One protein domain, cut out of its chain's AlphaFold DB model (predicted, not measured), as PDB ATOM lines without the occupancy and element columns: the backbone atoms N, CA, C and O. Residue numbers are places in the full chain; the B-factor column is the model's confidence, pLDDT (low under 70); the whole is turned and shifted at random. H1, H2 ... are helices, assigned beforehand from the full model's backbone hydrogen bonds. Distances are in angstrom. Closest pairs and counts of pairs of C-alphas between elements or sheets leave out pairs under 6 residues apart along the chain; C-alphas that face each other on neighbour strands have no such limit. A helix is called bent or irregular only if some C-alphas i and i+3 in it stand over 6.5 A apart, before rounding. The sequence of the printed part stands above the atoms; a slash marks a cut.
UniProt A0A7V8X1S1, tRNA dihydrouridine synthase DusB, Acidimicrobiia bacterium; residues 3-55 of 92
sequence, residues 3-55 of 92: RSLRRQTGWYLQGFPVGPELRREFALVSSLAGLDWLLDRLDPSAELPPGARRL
ATOM      1  N   ARG A   3       8.949  60.646  23.206       85.31
ATOM      2  CA  ARG A   3       7.790  59.738  23.301       85.31
ATOM      3  C   ARG A   3       7.298  59.248  21.931       85.31
ATOM      4  O   ARG A   3       6.921  58.091  21.797       85.31
ATOM      5  N   SER A   4       7.334  60.107  20.911       85.19
ATOM      6  CA  SER A   4       6.991  59.714  19.541       85.19
ATOM      7  C   SER A   4       8.053  58.801  18.932       85.19
ATOM      8  O   SER A   4       7.705  57.907  18.171       85.19
ATOM      9  N   LEU A   5       9.329  58.995  19.283       87.25
ATOM     10  CA  LEU A   5      10.431  58.155  18.810       87.25
ATOM     11  C   LEU A   5      10.284  56.718  19.317       87.25
ATOM     12  O   LEU A   5      10.384  55.797  18.517       87.25
ATOM     13  N   ARG A   6       9.949  56.520  20.601       88.25
ATOM     14  CA  ARG A   6       9.712  55.185  21.197       88.25
ATOM     15  C   ARG A   6       8.675  54.353  20.436       88.25
ATOM     16  O   ARG A   6       8.785  53.136  20.372       88.25
ATOM     17  N   ARG A   7       7.668  55.009  19.847       84.38
ATOM     18  CA  ARG A   7       6.656  54.345  19.005       84.38
ATOM     19  C   ARG A   7       7.226  53.908  17.654       84.38
ATOM     20  O   ARG A   7       6.774  52.923  17.084       84.38
ATOM     21  N   GLN A   8       8.182  54.666  17.131       86.00
ATOM     22  CA  GLN A   8       8.722  54.500  15.784       86.00
ATOM     23  C   GLN A   8       9.943  53.573  15.740       86.00
ATOM     24  O   GLN A   8      10.170  52.917  14.728       86.00
ATOM     25  N   THR A   9      10.720  53.468  16.821       87.38
ATOM     26  CA  THR A   9      11.951  52.657  16.865       87.38
ATOM     27  C   THR A   9      11.714  51.199  16.506       87.38
ATOM     28  O   THR A   9      12.483  50.633  15.732       87.38
ATOM     29  N   GLY A  10      10.611  50.606  16.971       84.06
ATOM     30  CA  GLY A  10      10.232  49.244  16.589       84.06
ATOM     31  C   GLY A  10      10.080  49.064  15.074       84.06
ATOM     32  O   GLY A  10      10.539  48.060  14.534       84.06
ATOM     33  N   TRP A  11       9.507  50.056  14.381       83.88
ATOM     34  CA  TRP A  11       9.331  50.036  12.928       83.88
ATOM     35  C   TRP A  11      10.664  50.164  12.194       83.88
ATOM     36  O   TRP A  11      10.894  49.423  11.246       83.88
ATOM     37  N   TYR A  12      11.560  51.058  12.626       87.12
ATOM     38  CA  TYR A  12      12.849  51.288  11.956       87.12
ATOM     39  C   TYR A  12      13.842  50.140  12.146       87.12
ATOM     40  O   TYR A  12      14.489  49.735  11.183       87.12
ATOM     41  N   LEU A  13      13.911  49.571  13.351       88.81
ATOM     42  CA  LEU A  13      14.823  48.470  13.674       88.81
ATOM     43  C   LEU A  13      14.313  47.105  13.179       88.81
ATOM     44  O   LEU A  13      15.031  46.105  13.250       88.81
ATOM     45  N   GLN A  14      13.076  47.033  12.675       87.12
ATOM     46  CA  GLN A  14      12.495  45.793  12.171       87.12
ATOM     47  C   GLN A  14      13.318  45.235  11.003       87.12
ATOM     48  O   GLN A  14      13.506  45.885   9.973       87.12
ATOM     49  N   GLY A  15      13.767  43.992  11.164       86.44
ATOM     50  CA  GLY A  15      14.553  43.272  10.166       86.44
ATOM     51  C   GLY A  15      16.066  43.427  10.310       86.44
ATOM     52  O   GLY A  15      16.779  42.601   9.758       86.44
ATOM     53  N   PHE A  16      16.562  44.404  11.074       89.25
ATOM     54  CA  PHE A  16      17.994  44.532  11.352       89.25
ATOM     55  C   PHE A  16      18.448  43.572  12.473       89.25
ATOM     56  O   PHE A  16      17.655  43.252  13.376       89.25
ATOM     57  N   PRO A  17      19.725  43.136  12.474       88.25
ATOM     58  CA  PRO A  17      20.296  42.221  13.470       88.25
ATOM     59  C   PRO A  17      20.618  42.913  14.812       88.25
ATOM     60  O   PRO A  17      21.674  42.732  15.395       88.25
ATOM     61  N   VAL A  18      19.681  43.708  15.332       88.25
ATOM     62  CA  VAL A  18      19.861  44.560  16.528       88.25
ATOM     63  C   VAL A  18      19.666  43.783  17.841       88.25
ATOM     64  O   VAL A  18      20.035  44.241  18.914       88.25
ATOM     65  N   GLY A  19      19.060  42.592  17.768       89.19
ATOM     66  CA  GLY A  19      18.686  41.789  18.936       89.19
ATOM     67  C   GLY A  19      17.435  42.304  19.680       89.19
ATOM     68  O   GLY A  19      17.004  43.441  19.478       89.19
ATOM     69  N   PRO A  20      16.787  41.456  20.500       89.44
ATOM     70  CA  PRO A  20      15.557  41.812  21.215       89.44
ATOM     71  C   PRO A  20      15.790  42.783  22.381       89.44
ATOM     72  O   PRO A  20      14.955  43.658  22.605       89.44
ATOM     73  N   GLU A  21      16.920  42.673  23.086       92.38
ATOM     74  CA  GLU A  21      17.213  43.515  24.254       92.38
ATOM     75  C   GLU A  21      17.403  44.977  23.849       92.38
ATOM     76  O   GLU A  21      16.698  45.856  24.335       92.38
ATOM     77  N   LEU A  22      18.258  45.237  22.857       93.25
ATOM     78  CA  LEU A  22      18.525  46.600  22.408       93.25
ATOM     79  C   LEU A  22      17.255  47.258  21.828       93.25
ATOM     80  O   LEU A  22      16.982  48.426  22.093       93.25
ATOM     81  N   ARG A  23      16.393  46.494  21.136       91.88
ATOM     82  CA  ARG A  23      15.064  46.976  20.704       91.88
ATOM     83  C   ARG A  23      14.171  47.379  21.878       91.88
ATOM     84  O   ARG A  23      13.486  48.399  21.793       91.88
ATOM     85  N   ARG A  24      14.158  46.591  22.957       92.25
ATOM     86  CA  ARG A  24      13.416  46.910  24.183       92.25
ATOM     87  C   ARG A  24      13.956  48.188  24.824       92.25
ATOM     88  O   ARG A  24      13.164  49.052  25.192       92.25
ATOM     89  N   GLU A  25      15.272  48.344  24.905       94.44
ATOM     90  CA  GLU A  25      15.900  49.552  25.446       94.44
ATOM     91  C   GLU A  25      15.519  50.809  24.636       94.44
ATOM     92  O   GLU A  25      15.082  51.807  25.214       94.44
ATOM     93  N   PHE A  26      15.532  50.739  23.298       94.44
ATOM     94  CA  PHE A  26      15.050  51.822  22.423       94.44
ATOM     95  C   PHE A  26      13.561  52.157  22.614       94.44
ATOM     96  O   PHE A  26      13.163  53.315  22.473       94.44
ATOM     97  N   ALA A  27      12.714  51.176  22.934       92.31
ATOM     98  CA  ALA A  27      11.301  51.419  23.243       92.31
ATOM     99  C   ALA A  27      11.114  52.120  24.606       92.31
ATOM    100  O   ALA A  27      10.120  52.816  24.837       92.31
ATOM    101  N   LEU A  28      12.087  51.987  25.509       93.88
ATOM    102  CA  LEU A  28      12.051  52.508  26.873       93.88
ATOM    103  C   LEU A  28      12.936  53.744  27.090       93.88
ATOM    104  O   LEU A  28      12.953  54.264  28.204       93.88
ATOM    105  N   VAL A  29      13.576  54.294  26.059       95.25
ATOM    106  CA  VAL A  29      14.452  55.470  26.190       95.25
ATOM    107  C   VAL A  29      13.702  56.735  26.632       95.25
ATOM    108  O   VAL A  29      12.650  57.076  26.089       95.25
ATOM    109  N   SER A  30      14.222  57.448  27.634       93.56
ATOM    110  CA  SER A  30      13.563  58.615  28.252       93.56
ATOM    111  C   SER A  30      14.348  59.927  28.156       93.56
ATOM    112  O   SER A  30      13.779  60.977  28.455       93.56
ATOM    113  N   SER A  31      15.596  59.902  27.682       95.00
ATOM    114  CA  SER A  31      16.442  61.087  27.494       95.00
ATOM    115  C   SER A  31      17.185  61.056  26.154       95.00
ATOM    116  O   SER A  31      17.332  60.001  25.540       95.00
ATOM    117  N   LEU A  32      17.661  62.220  25.698       94.62
ATOM    118  CA  LEU A  32      18.506  62.314  24.501       94.62
ATOM    119  C   LEU A  32      19.880  61.672  24.722       94.62
ATOM    120  O   LEU A  32      20.328  60.928  23.865       94.62
ATOM    121  N   ALA A  33      20.495  61.872  25.890       96.31
ATOM    122  CA  ALA A  33      21.765  61.223  26.226       96.31
ATOM    123  C   ALA A  33      21.650  59.687  26.234       96.31
ATOM    124  O   ALA A  33      22.535  58.992  25.753       96.31
ATOM    125  N   GLY A  34      20.530  59.149  26.735       95.31
ATOM    126  CA  GLY A  34      20.265  57.711  26.680       95.31
ATOM    127  C   GLY A  34      20.021  57.210  25.256       95.31
ATOM    128  O   GLY A  34      20.388  56.086  24.942       95.31
ATOM    129  N   LEU A  35      19.426  58.034  24.388       94.25
ATOM    130  CA  LEU A  35      19.284  57.705  22.970       94.25
ATOM    131  C   LEU A  35      20.649  57.634  22.283       94.25
ATOM    132  O   LEU A  35      20.889  56.673  21.565       94.25
ATOM    133  N   ASP A  36      21.520  58.608  22.534       95.56
ATOM    134  CA  ASP A  36      22.873  58.666  21.967       95.56
ATOM    135  C   ASP A  36      23.677  57.416  22.342       95.56
ATOM    136  O   ASP A  36      24.158  56.687  21.480       95.56
ATOM    137  N   TRP A  37      23.666  57.061  23.629       96.12
ATOM    138  CA  TRP A  37      24.327  55.853  24.119       96.12
ATOM    139  C   TRP A  37      23.790  54.557  23.485       96.12
ATOM    140  O   TRP A  37      24.538  53.605  23.262       96.12
ATOM    141  N   LEU A  38      22.488  54.491  23.187       94.88
ATOM    142  CA  LEU A  38      21.906  53.344  22.485       94.88
ATOM    143  C   LEU A  38      22.293  53.303  21.006       94.88
ATOM    144  O   LEU A  38      22.443  52.210  20.457       94.88
ATOM    145  N   LEU A  39      22.436  54.463  20.359       93.50
ATOM    146  CA  LEU A  39      22.881  54.560  18.969       93.50
ATOM    147  C   LEU A  39      24.332  54.092  18.822       93.50
ATOM    148  O   LEU A  39      24.609  53.331  17.902       93.50
ATOM    149  N   ASP A  40      25.209  54.434  19.767       95.25
ATOM    150  CA  ASP A  40      26.615  53.993  19.785       95.25
ATOM    151  C   ASP A  40      26.783  52.469  19.896       95.25
ATOM    152  O   ASP A  40      27.823  51.913  19.544       95.25
ATOM    153  N   ARG A  41      25.758  51.767  20.389       94.31
ATOM    154  CA  ARG A  41      25.745  50.300  20.493       94.31
ATOM    155  C   ARG A  41      25.292  49.607  19.212       94.31
ATOM    156  O   ARG A  41      25.334  48.378  19.152       94.31
ATOM    157  N   LEU A  42      24.805  50.353  18.221       92.62
ATOM    158  CA  LEU A  42      24.447  49.791  16.927       92.62
ATOM    159  C   LEU A  42      25.703  49.549  16.094       92.62
ATOM    160  O   LEU A  42      26.633  50.347  16.096       92.62
ATOM    161  N   ASP A  43      25.699  48.457  15.336       91.25
ATOM    162  CA  ASP A  43      26.731  48.204  14.336       91.25
ATOM    163  C   ASP A  43      26.483  49.101  13.103       91.25
ATOM    164  O   ASP A  43      25.457  48.937  12.433       91.25
ATOM    165  N   PRO A  44      27.391  50.040  12.775       90.19
ATOM    166  CA  PRO A  44      27.231  50.935  11.631       90.19
ATOM    167  C   PRO A  44      27.377  50.214  10.284       90.19
ATOM    168  O   PRO A  44      26.976  50.756   9.256       90.19
ATOM    169  N   SER A  45      27.936  49.001  10.280       91.19
ATOM    170  CA  SER A  45      28.058  48.145   9.098       91.19
ATOM    171  C   SER A  45      26.870  47.201   8.909       91.19
ATOM    172  O   SER A  45      26.823  46.462   7.926       91.19
ATOM    173  N   ALA A  46      25.889  47.230   9.819       89.00
ATOM    174  CA  ALA A  46      24.751  46.330   9.772       89.00
ATOM    175  C   ALA A  46      23.933  46.525   8.489       89.00
ATOM    176  O   ALA A  46      23.244  47.529   8.291       89.00
ATOM    177  N   GLU A  47      23.938  45.501   7.644       88.88
ATOM    178  CA  GLU A  47      23.086  45.459   6.469       88.88
ATOM    179  C   GLU A  47      21.733  44.824   6.781       88.88
ATOM    180  O   GLU A  47      21.577  43.950   7.638       88.88
ATOM    181  N   LEU A  48      20.719  45.265   6.039       83.94
ATOM    182  CA  LEU A  48      19.398  44.670   6.113       83.94
ATOM    183  C   LEU A  48      19.429  43.296   5.408       83.94
ATOM    184  O   LEU A  48      19.657  43.260   4.196       83.94
ATOM    185  N   PRO A  49      19.149  42.178   6.105       85.19
ATOM    186  CA  PRO A  49      19.217  40.847   5.516       85.19
ATOM    187  C   PRO A  49      18.312  40.694   4.281       85.19
ATOM    188  O   PRO A  49      17.231  41.304   4.214       85.19
ATOM    189  N   PRO A  50      18.681  39.837   3.311       83.69
ATOM    190  CA  PRO A  50      17.839  39.547   2.157       83.69
ATOM    191  C   PRO A  50      16.424  39.130   2.577       83.69
ATOM    192  O   PRO A  50      16.226  38.254   3.412       83.69
ATOM    193  N   GLY A  51      15.408  39.777   2.003       80.50
ATOM    194  CA  GLY A  51      14.002  39.513   2.329       80.50
ATOM    195  C   GLY A  51      13.452  40.279   3.535       80.50
ATOM    196  O   GLY A  51      12.234  40.426   3.621       80.50
ATOM    197  N   ALA A  52      14.291  40.886   4.381       80.88
ATOM    198  CA  ALA A  52      13.813  41.718   5.487       80.88
ATOM    199  C   ALA A  52      13.100  43.004   5.008       80.88
ATOM    200  O   ALA A  52      12.221  43.523   5.694       80.88
ATOM    201  N   ARG A  53      13.379  43.472   3.778       77.00
ATOM    202  CA  ARG A  53      12.599  44.538   3.107       77.00
ATOM    203  C   ARG A  53      11.133  44.167   2.877       77.00
ATOM    204  O   ARG A  53      10.294  45.054   2.813       77.00
ATOM    205  N   ARG A  54      10.826  42.872   2.745       79.06
ATOM    206  CA  ARG A  54       9.462  42.364   2.521       79.06
ATOM    207  C   ARG A  54       8.705  42.099   3.819       79.06
ATOM    208  O   ARG A  54       7.551  41.680   3.765       79.06
ATOM    209  N   LEU A  55       9.334  42.312   4.978       79.75
ATOM    210  CA  LEU A  55       8.635  42.212   6.252       79.75
ATOM    211  C   LEU A  55       7.513  43.242   6.257       79.75
ATOM    212  O   LEU A  55       7.758  44.440   6.117       79.75
TER     213      LEU A  55
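This is residues 3 to 55 of the 92 residues of the protein "tRNA dihydrouridine synthase DusB" of Acidimicrobiia bacterium (UniProt A0A7V8X1S1). Three short helices fold back and forth in two successive helical hairpins, with H1 and H3 each packed on H2 and the three centres making a triangle. From the end of H3 a long stretch with no named element, residues 40 to 55, runs past the end where H1 links to H2 and makes much of the length. The printed part has 53 residues, with three named helices in the order H1, H2, H3 and no named strand; the class is all helix. It is compact, with a radius of gyration of the C-alphas of 11.4 A, yet elongated in outline, spanning 33 by 21 by 15 A.

The longest helix is H1, residues 3 to 13. It touches H2, residues 20 to 28, at a shallow tilt of 22 degrees, opposite ways, and the two form a helical hairpin. Their closest C-alphas, those of Arg 6 and Ala 27, are 4.6 A apart. H2 also touches H3, residues 32 to 39, opposite ways at a shallow tilt of 16 degrees, in a second helical hairpin. Here the closest C-alphas, those of Phe 26 and Leu 38, are 7.0 A apart. H1 and H3 are apart. In H2 and H3 every O i to N i+4 pair is within hydrogen-bond range; in H1, 4 of 7 are.

H1 begins at C-alpha 3 (7.790, 59.738, 23.301) and measures 16.4 A from first to last C-alpha. It is irregular, but only just: C-alphas 7 and 10 are 6.7 A apart. H2 measures 12.6 A, from C-alpha 20 at (15.557, 41.812, 21.215). H3 measures 10.5 A and ends at C-alpha 39 (22.881, 54.560, 18.969).

The two C-alphas farthest apart, those of Ser 31 and Pro 50, are 33.3 A apart. The printed part has no cut. The link from H1 to H2 is short, that from H2 to H3 tight. The mean pLDDT of the printed part is 89.4, and no printed residue is under 70.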